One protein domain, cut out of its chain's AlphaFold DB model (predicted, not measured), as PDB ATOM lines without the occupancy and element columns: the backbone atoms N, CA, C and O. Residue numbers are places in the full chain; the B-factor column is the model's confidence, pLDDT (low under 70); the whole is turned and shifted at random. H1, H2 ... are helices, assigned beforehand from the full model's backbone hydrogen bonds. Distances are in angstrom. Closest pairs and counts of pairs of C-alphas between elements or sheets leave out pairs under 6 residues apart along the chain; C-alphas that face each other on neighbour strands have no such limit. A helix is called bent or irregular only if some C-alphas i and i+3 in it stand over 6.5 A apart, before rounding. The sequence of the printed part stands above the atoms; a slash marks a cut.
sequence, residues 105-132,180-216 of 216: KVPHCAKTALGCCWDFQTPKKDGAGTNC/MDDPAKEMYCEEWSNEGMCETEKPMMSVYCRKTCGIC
ATOM      1  N   LYS A 105     -39.899  31.417  -6.548       76.25
ATOM      2  CA  LYS A 105     -39.907  32.465  -7.571       76.25
ATOM      3  C   LYS A 105     -38.517  33.080  -7.697       76.25
ATOM      4  O   LYS A 105     -38.130  33.880  -6.850       76.25
ATOM      5  N   VAL A 106     -37.811  32.753  -8.773       84.25
ATOM      6  CA  VAL A 106     -36.521  33.369  -9.080       84.25
ATOM      7  C   VAL A 106     -36.706  34.846  -9.460       84.25
ATOM      8  O   VAL A 106     -37.603  35.171 -10.247       84.25
ATOM      9  N   PRO A 107     -35.888  35.763  -8.920       88.44
ATOM     10  CA  PRO A 107     -35.902  37.155  -9.341       88.44
ATOM     11  C   PRO A 107     -35.421  37.279 -10.792       88.44
ATOM     12  O   PRO A 107     -34.568  36.520 -11.250       88.44
ATOM     13  N   HIS A 108     -35.950  38.262 -11.523       91.00
ATOM     14  CA  HIS A 108     -35.626  38.457 -12.940       91.00
ATOM     15  C   HIS A 108     -34.122  38.665 -13.181       91.00
ATOM     16  O   HIS A 108     -33.573  38.115 -14.132       91.00
ATOM     17  N   CYS A 109     -33.436  39.373 -12.274       93.50
ATOM     18  CA  CYS A 109     -31.995  39.600 -12.358       93.50
ATOM     19  C   CYS A 109     -31.173  38.303 -12.403       93.50
ATOM     20  O   CYS A 109     -30.129  38.280 -13.048       93.50
ATOM     21  N   ALA A 110     -31.644  37.212 -11.794       92.50
ATOM     22  CA  ALA A 110     -30.900  35.954 -11.743       92.50
ATOM     23  C   ALA A 110     -30.833  35.253 -13.105       92.50
ATOM     24  O   ALA A 110     -29.954  34.432 -13.336       92.50
ATOM     25  N   LYS A 111     -31.754  35.589 -14.015       90.81
ATOM     26  CA  LYS A 111     -31.773  35.078 -15.391       90.81
ATOM     27  C   LYS A 111     -30.851  35.861 -16.327       90.81
ATOM     28  O   LYS A 111     -30.665  35.462 -17.470       90.81
ATOM     29  N   THR A 112     -30.318  36.996 -15.879       92.06
ATOM     30  CA  THR A 112     -29.396  37.802 -16.685       92.06
ATOM     31  C   THR A 112     -28.007  37.167 -16.679       92.06
ATOM     32  O   THR A 112     -27.648  36.480 -15.727       92.06
ATOM     33  N   ALA A 113     -27.201  37.423 -17.713       90.81
ATOM     34  CA  ALA A 113     -25.876  36.812 -17.862       90.81
ATOM     35  C   ALA A 113     -24.926  37.073 -16.674       90.81
ATOM     36  O   ALA A 113     -24.084  36.238 -16.366       90.81
ATOM     37  N   LEU A 114     -25.066  38.223 -16.005       91.12
ATOM     38  CA  LEU A 114     -24.236  38.624 -14.862       91.12
ATOM     39  C   LEU A 114     -24.896  38.335 -13.504       91.12
ATOM     40  O   LEU A 114     -24.257  38.480 -12.461       91.12
ATOM     41  N   GLY A 115     -26.171  37.942 -13.502       92.00
ATOM     42  CA  GLY A 115     -26.945  37.684 -12.297       92.00
ATOM     43  C   GLY A 115     -27.366  38.944 -11.530       92.00
ATOM     44  O   GLY A 115     -27.413  40.068 -12.043       92.00
ATOM     45  N   CYS A 116     -27.718  38.740 -10.264       93.00
ATOM     46  CA  CYS A 116     -28.173  39.801  -9.374       93.00
ATOM     47  C   CYS A 116     -27.024  40.446  -8.595       93.00
ATOM     48  O   CYS A 116     -26.019  39.815  -8.265       93.00
ATOM     49  N   CYS A 117     -27.229  41.696  -8.194       93.19
ATOM     50  CA  CYS A 117     -26.551  42.276  -7.046       93.19
ATOM     51  C   CYS A 117     -26.946  41.549  -5.749       93.19
ATOM     52  O   CYS A 117     -27.872  40.737  -5.712       93.19
ATOM     53  N   TRP A 118     -26.255  41.875  -4.653       90.62
ATOM     54  CA  TRP A 118     -26.479  41.272  -3.331       90.62
ATOM     55  C   TRP A 118     -27.904  41.467  -2.778       90.62
ATOM     56  O   TRP A 118     -28.299  40.779  -1.843       90.62
ATOM     57  N   ASP A 119     -28.676  42.400  -3.338       91.81
ATOM     58  CA  ASP A 119     -30.061  42.692  -2.960       91.81
ATOM     59  C   ASP A 119     -31.095  41.763  -3.629       91.81
ATOM     60  O   ASP A 119     -32.296  41.895  -3.362       91.81
ATOM     61  N   PHE A 120     -30.631  40.867  -4.513       89.44
ATOM     62  CA  PHE A 120     -31.423  39.930  -5.317       89.44
ATOM     63  C   PHE A 120     -32.581  40.575  -6.088       89.44
ATOM     64  O   PHE A 120     -33.590  39.933  -6.381       89.44
ATOM     65  N   GLN A 121     -32.447  41.861  -6.401       90.81
ATOM     66  CA  GLN A 121     -33.449  42.644  -7.123       90.81
ATOM     67  C   GLN A 121     -32.811  43.367  -8.299       90.81
ATOM     68  O   GLN A 121     -33.365  43.361  -9.398       90.81
ATOM     69  N   THR A 122     -31.634  43.949  -8.085       93.75
ATOM     70  CA  THR A 122     -30.948  44.749  -9.091       93.75
ATOM     71  C   THR A 122     -30.119  43.839 -10.009       93.75
ATOM     72  O   THR A 122     -29.253  43.118  -9.512       93.75
ATOM     73  N   PRO A 123     -30.337  43.841 -11.339       95.25
ATOM     74  CA  PRO A 123     -29.442  43.174 -12.286       95.25
ATOM     75  C   PRO A 123     -28.052  43.809 -12.273       95.25
ATOM     76  O   PRO A 123     -27.945  45.037 -12.266       95.25
ATOM     77  N   LYS A 124     -26.989  43.000 -12.298       95.19
ATOM     78  CA  LYS A 124     -25.627  43.525 -12.445       95.19
ATOM     79  C   LYS A 124     -25.425  44.095 -13.846       95.19
ATOM     80  O   LYS A 124     -25.744  43.448 -14.840       95.19
ATOM     81  N   LYS A 125     -24.866  45.301 -13.916       94.88
ATOM     82  CA  LYS A 125     -24.489  45.962 -15.172       94.88
ATOM     83  C   LYS A 125     -23.179  45.414 -15.744       94.88
ATOM     84  O   LYS A 125     -23.042  45.304 -16.956       94.88
ATOM     85  N   ASP A 126     -22.229  45.090 -14.873       92.88
ATOM     86  CA  ASP A 126     -20.906  44.558 -15.206       92.88
ATOM     87  C   ASP A 126     -20.463  43.527 -14.151       92.88
ATOM     88  O   ASP A 126     -21.113  43.360 -13.115       92.88
ATOM     89  N   GLY A 127     -19.362  42.814 -14.416       87.94
ATOM     90  CA  GLY A 127     -18.831  41.806 -13.491       87.94
ATOM     91  C   GLY A 127     -18.446  42.374 -12.119       87.94
ATOM     92  O   GLY A 127     -18.572  41.678 -11.112       87.94
ATOM     93  N   ALA A 128     -18.058  43.653 -12.065       87.44
ATOM     94  CA  ALA A 128     -17.725  44.356 -10.828       87.44
ATOM     95  C   ALA A 128     -18.968  44.774 -10.016       87.44
ATOM     96  O   ALA A 128     -18.863  45.045  -8.822       87.44
ATOM     97  N   GLY A 129     -20.149  44.821 -10.637       89.00
ATOM     98  CA  GLY A 129     -21.376  45.290 -10.008       89.00
ATOM     99  C   GLY A 129     -21.354  46.789  -9.707       89.00
ATOM    100  O   GLY A 129     -21.800  47.196  -8.636       89.00
ATOM    101  N   THR A 130     -20.857  47.627 -10.626       92.31
ATOM    102  CA  THR A 130     -20.752  49.088 -10.405       92.31
ATOM    103  C   THR A 130     -22.091  49.768 -10.103       92.31
ATOM    104  O   THR A 130     -22.130  50.799  -9.432       92.31
ATOM    105  N   ASN A 131     -23.203  49.182 -10.559       95.12
ATOM    106  CA  ASN A 131     -24.559  49.658 -10.287       95.12
ATOM    107  C   ASN A 131     -25.187  49.053  -9.021       95.12
ATOM    108  O   ASN A 131     -26.344  49.353  -8.721       95.12
ATOM    109  N   CYS A 132     -24.477  48.183  -8.302       93.69
ATOM    110  CA  CYS A 132     -25.047  47.534  -7.138       93.69
ATOM    111  C   CYS A 132     -25.293  48.537  -6.006       93.69
ATOM    112  O   CYS A 132     -24.478  49.438  -5.773       93.69
ATOM    113  N   MET A 180     -23.411  31.869   1.993       89.81
ATOM    114  CA  MET A 180     -24.444  30.995   2.541       89.81
ATOM    115  C   MET A 180     -25.571  30.763   1.540       89.81
ATOM    116  O   MET A 180     -25.882  31.632   0.708       89.81
ATOM    117  N   ASP A 181     -26.183  29.589   1.665       92.25
ATOM    118  CA  ASP A 181     -27.478  29.285   1.070       92.25
ATOM    119  C   ASP A 181     -28.564  30.113   1.756       92.25
ATOM    120  O   ASP A 181     -28.386  30.596   2.875       92.25
ATOM    121  N   ASP A 182     -29.693  30.314   1.085       89.75
ATOM    122  CA  ASP A 182     -30.826  30.986   1.705       89.75
ATOM    123  C   ASP A 182     -31.352  30.110   2.855       89.75
ATOM    124  O   ASP A 182     -31.811  28.996   2.598       89.75
ATOM    125  N   PRO A 183     -31.388  30.599   4.108       88.62
ATOM    126  CA  PRO A 183     -31.824  29.789   5.247       88.62
ATOM    127  C   PRO A 183     -33.242  29.217   5.107       88.62
ATOM    128  O   PRO A 183     -33.574  28.193   5.701       88.62
ATOM    129  N   ALA A 184     -34.119  29.848   4.317       83.62
ATOM    130  CA  ALA A 184     -35.467  29.341   4.072       83.62
ATOM    131  C   ALA A 184     -35.530  28.274   2.962       83.62
ATOM    132  O   ALA A 184     -36.620  27.738   2.711       83.62
ATOM    133  N   LYS A 185     -34.418  27.990   2.271       85.56
ATOM    134  CA  LYS A 185     -34.299  26.993   1.194       85.56
ATOM    135  C   LYS A 185     -33.128  26.022   1.350       85.56
ATOM    136  O   LYS A 185     -33.149  25.005   0.672       85.56
ATOM    137  N   GLU A 186     -32.208  26.268   2.277       86.69
ATOM    138  CA  GLU A 186     -31.020  25.450   2.558       86.69
ATOM    139  C   GLU A 186     -31.331  23.948   2.635       86.69
ATOM    140  O   GLU A 186     -30.646  23.138   2.024       86.69
ATOM    141  N   MET A 187     -32.446  23.572   3.274       81.25
ATOM    142  CA  MET A 187     -32.868  22.168   3.400       81.25
ATOM    143  C   MET A 187     -33.106  21.430   2.070       81.25
ATOM    144  O   MET A 187     -33.240  20.209   2.077       81.25
ATOM    145  N   TYR A 188     -33.242  22.155   0.959       82.25
ATOM    146  CA  TYR A 188     -33.427  21.594  -0.378       82.25
ATOM    147  C   TYR A 188     -32.149  21.633  -1.216       82.25
ATOM    148  O   TYR A 188     -32.091  20.950  -2.232       82.25
ATOM    149  N   CYS A 189     -31.138  22.407  -0.817       87.44
ATOM    150  CA  CYS A 189     -29.964  22.649  -1.646       87.44
ATOM    151  C   CYS A 189     -29.158  21.373  -1.905       87.44
ATOM    152  O   CYS A 189     -28.767  21.144  -3.043       87.44
ATOM    153  N   GLU A 190     -28.983  20.499  -0.907       86.81
ATOM    154  CA  GLU A 190     -28.329  19.196  -1.112       86.81
ATOM    155  C   GLU A 190     -29.104  18.304  -2.094       86.81
ATOM    156  O   GLU A 190     -28.509  17.656  -2.950       86.81
ATOM    157  N   GLU A 191     -30.438  18.265  -1.991       81.44
ATOM    158  CA  GLU A 191     -31.294  17.481  -2.895       81.44
ATOM    159  C   GLU A 191     -31.184  18.013  -4.325       81.44
ATOM    160  O   GLU A 191     -30.854  17.255  -5.232       81.44
ATOM    161  N   TRP A 192     -31.355  19.323  -4.514       85.69
ATOM    162  CA  TRP A 192     -31.233  19.969  -5.821       85.69
ATOM    163  C   TRP A 192     -29.832  19.825  -6.418       85.69
ATOM    164  O   TRP A 192     -29.696  19.583  -7.615       85.69
ATOM    165  N   SER A 193     -28.786  19.915  -5.598       86.94
ATOM    166  CA  SER A 193     -27.411  19.680  -6.041       86.94
ATOM    167  C   SER A 193     -27.212  18.249  -6.534       86.94
ATOM    168  O   SER A 193     -26.641  18.055  -7.601       86.94
ATOM    169  N   ASN A 194     -27.707  17.249  -5.799       81.12
ATOM    170  CA  ASN A 194     -27.616  15.842  -6.205       81.12
ATOM    171  C   ASN A 194     -28.444  15.535  -7.465       81.12
ATOM    172  O   ASN A 194     -28.116  14.614  -8.208       81.12
ATOM    173  N   GLU A 195     -29.498  16.311  -7.720       83.50
ATOM    174  CA  GLU A 195     -30.296  16.264  -8.950       83.50
ATOM    175  C   GLU A 195     -29.633  17.004 -10.136       83.50
ATOM    176  O   GLU A 195     -30.205  17.039 -11.224       83.50
ATOM    177  N   GLY A 196     -28.437  17.587  -9.964       84.31
ATOM    178  CA  GLY A 196     -27.717  18.309 -11.026       84.31
ATOM    179  C   GLY A 196     -28.276  19.706 -11.322       84.31
ATOM    180  O   GLY A 196     -28.119  20.247 -12.423       84.31
ATOM    181  N   MET A 197     -28.987  20.308 -10.362       87.81
ATOM    182  CA  MET A 197     -29.577  21.637 -10.541       87.81
ATOM    183  C   MET A 197     -28.554  22.774 -10.476       87.81
ATOM    184  O   MET A 197     -28.839  23.869 -10.963       87.81
ATOM    185  N   CYS A 198     -27.358  22.539  -9.928       91.00
ATOM    186  CA  CYS A 198     -26.271  23.522  -9.944       91.00
ATOM    187  C   CYS A 198     -25.851  23.881 -11.379       91.00
ATOM    188  O   CYS A 198     -25.508  25.031 -11.660       91.00
ATOM    189  N   GLU A 199     -25.949  22.931 -12.309       90.31
ATOM    190  CA  GLU A 199     -25.607  23.101 -13.716       90.31
ATOM    191  C   GLU A 199     -26.825  23.472 -14.562       90.31
ATOM    192  O   GLU A 199     -26.723  24.352 -15.422       90.31
ATOM    193  N   THR A 200     -27.960  22.810 -14.319       85.56
ATOM    194  CA  THR A 200     -29.172  22.936 -15.146       85.56
ATOM    195  C   THR A 200     -30.041  24.138 -14.768       85.56
ATOM    196  O   THR A 200     -30.629  24.759 -15.647       85.56
ATOM    197  N   GLU A 201     -30.050  24.550 -13.497       88.31
ATOM    198  CA  GLU A 201     -30.908  25.615 -12.953       88.31
ATOM    199  C   GLU A 201     -30.088  26.722 -12.262       88.31
ATOM    200  O   GLU A 201     -30.425  27.227 -11.182       88.31
ATOM    201  N   LYS A 202     -28.999  27.154 -12.917       89.69
ATOM    202  CA  LYS A 202     -28.086  28.206 -12.423       89.69
ATOM    203  C   LYS A 202     -28.794  29.462 -11.892       89.69
ATOM    204  O   LYS A 202     -28.408  29.927 -10.815       89.69
ATOM    205  N   PRO A 203     -29.832  30.023 -12.553       90.81
ATOM    206  CA  PRO A 203     -30.536  31.191 -12.026       90.81
ATOM    207  C   PRO A 203     -31.134  30.946 -10.639       90.81
ATOM    208  O   PRO A 203     -31.047  31.803  -9.764       90.81
ATOM    209  N   MET A 204     -31.705  29.768 -10.402       89.56
ATOM    210  CA  MET A 204     -32.291  29.422  -9.111       89.56
ATOM    211  C   MET A 204     -31.212  29.162  -8.059       89.56
ATOM    212  O   MET A 204     -31.284  29.691  -6.946       89.56
ATOM    213  N   MET A 205     -30.183  28.400  -8.424       91.69
ATOM    214  CA  MET A 205     -29.108  28.035  -7.502       91.69
ATOM    215  C   MET A 205     -28.261  29.239  -7.084       91.69
ATOM    216  O   MET A 205     -27.924  29.369  -5.910       91.69
ATOM    217  N   SER A 206     -28.023  30.191  -7.992       90.50
ATOM    218  CA  SER A 206     -27.303  31.440  -7.696       90.50
ATOM    219  C   SER A 206     -28.016  32.357  -6.692       90.50
ATOM    220  O   SER A 206     -27.407  33.281  -6.156       90.50
ATOM    221  N   VAL A 207     -29.299  32.108  -6.412       90.69
ATOM    222  CA  VAL A 207     -30.088  32.884  -5.447       90.69
ATOM    223  C   VAL A 207     -30.238  32.134  -4.131       90.69
ATOM    224  O   VAL A 207     -30.053  32.727  -3.070       90.69
ATOM    225  N   TYR A 208     -30.561  30.841  -4.186       90.94
ATOM    226  CA  TYR A 208     -30.946  30.083  -2.995       90.94
ATOM    227  C   TYR A 208     -29.881  29.123  -2.478       90.94
ATOM    228  O   TYR A 208     -29.890  28.842  -1.286       90.94
ATOM    229  N   CYS A 209     -28.986  28.630  -3.332       93.62
ATOM    230  CA  CYS A 209     -28.068  27.534  -3.009       93.62
ATOM    231  C   CYS A 209     -26.619  27.864  -3.383       93.62
ATOM    232  O   CYS A 209     -25.879  27.028  -3.900       93.62
ATOM    233  N   ARG A 210     -26.215  29.119  -3.158       92.75
ATOM    234  CA  ARG A 210     -24.902  29.634  -3.560       92.75
ATOM    235  C   ARG A 210     -23.742  28.878  -2.930       92.75
ATOM    236  O   ARG A 210     -22.751  28.646  -3.608       92.75
ATOM    237  N   LYS A 211     -23.851  28.514  -1.653       94.12
ATOM    238  CA  LYS A 211     -22.812  27.775  -0.939       94.12
ATOM    239  C   LYS A 211     -22.782  26.331  -1.415       94.12
ATOM    240  O   LYS A 211     -21.716  25.861  -1.792       94.12
ATOM    241  N   THR A 212     -23.932  25.657  -1.441       95.12
ATOM    242  CA  THR A 212     -23.997  24.252  -1.869       95.12
ATOM    243  C   THR A 212     -23.505  24.071  -3.310       95.12
ATOM    244  O   THR A 212     -22.753  23.145  -3.581       95.12
ATOM    245  N   CYS A 213     -23.850  24.990  -4.217       94.88
ATOM    246  CA  CYS A 213     -23.416  24.934  -5.616       94.88
ATOM    247  C   CYS A 213     -22.071  25.633  -5.901       94.88
ATOM    248  O   CYS A 213     -21.691  25.738  -7.063       94.88
ATOM    249  N   GLY A 214     -21.368  26.160  -4.889       92.06
ATOM    250  CA  GLY A 214     -20.068  26.825  -5.077       92.06
ATOM    251  C   GLY A 214     -20.101  28.089  -5.955       92.06
ATOM    252  O   GLY A 214     -19.159  28.337  -6.696       92.06
ATOM    253  N   ILE A 215     -21.192  28.862  -5.909       88.50
ATOM    254  CA  ILE A 215     -21.445  30.067  -6.737       88.50
ATOM    255  C   ILE A 215     -20.978  31.365  -6.041       88.50
ATOM    256  O   ILE A 215     -21.109  32.462  -6.585       88.50
ATOM    257  N   CYS A 216     -20.463  31.260  -4.820       82.88
ATOM    258  CA  CYS A 216     -19.742  32.353  -4.181       82.88
ATOM    259  C   CYS A 216     -18.401  32.596  -4.905       82.88
ATOM    260  O   CYS A 216     -18.014  33.777  -4.962       82.88
TER     261      CYS A 216
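This is residues 105 to 132 and 180 to 216 of the 216 residues of the protein "331-2 propeptide" of Malo kingi (UniProt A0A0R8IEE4). With little regular structure, this is an elongated body of two parts: H2, H3 and H4 make a loose U at one end, H4 folding back beside H2, while H1 and the looped residues 112 to 132 make the other end. The 65 printed residues include helices H1 to H4 in chain order and no named strand; the class is all helix, with only 24 residues in named elements. It is compact, radius of gyration of the C-alphas 11.5 A, spanning 34 by 22 by 20 A.

H2, residues 186 to 194, is close but not clearly touching H4, residues 202 to 208, at a shallow tilt of 26 degrees, opposite ways; their closest C-alphas, Glu 186 and Tyr 208, are 7.2 A apart. H3, residues 197 to 200, is close but not clearly touching H4; their closest C-alphas, Cys 198 and Met 205, are 5.9 A apart. H1, residues 108 to 111, touches H4; their closest C-alphas, Ala 110 and Pro 203, are 4.8 A apart. O i to N i+4 pairs are within hydrogen-bond range in 3 of 5 cases in H2 and 2 of 3 in H4; H1 and H3 are too short for one.

H2 spans 13.4 A and is irregular, C-alphas 187 and 190 being 7.1 A apart; H4 spans 10.0 A. C-alpha 108 is at (-35.626, 38.457, -12.940), C-alpha 208 at (-30.946, 30.083, -2.995).

Residues 133 to 179 are not printed; C-alphas 132 and 180 are 19.2 A apart across this cut. No printed residue is under pLDDT 70.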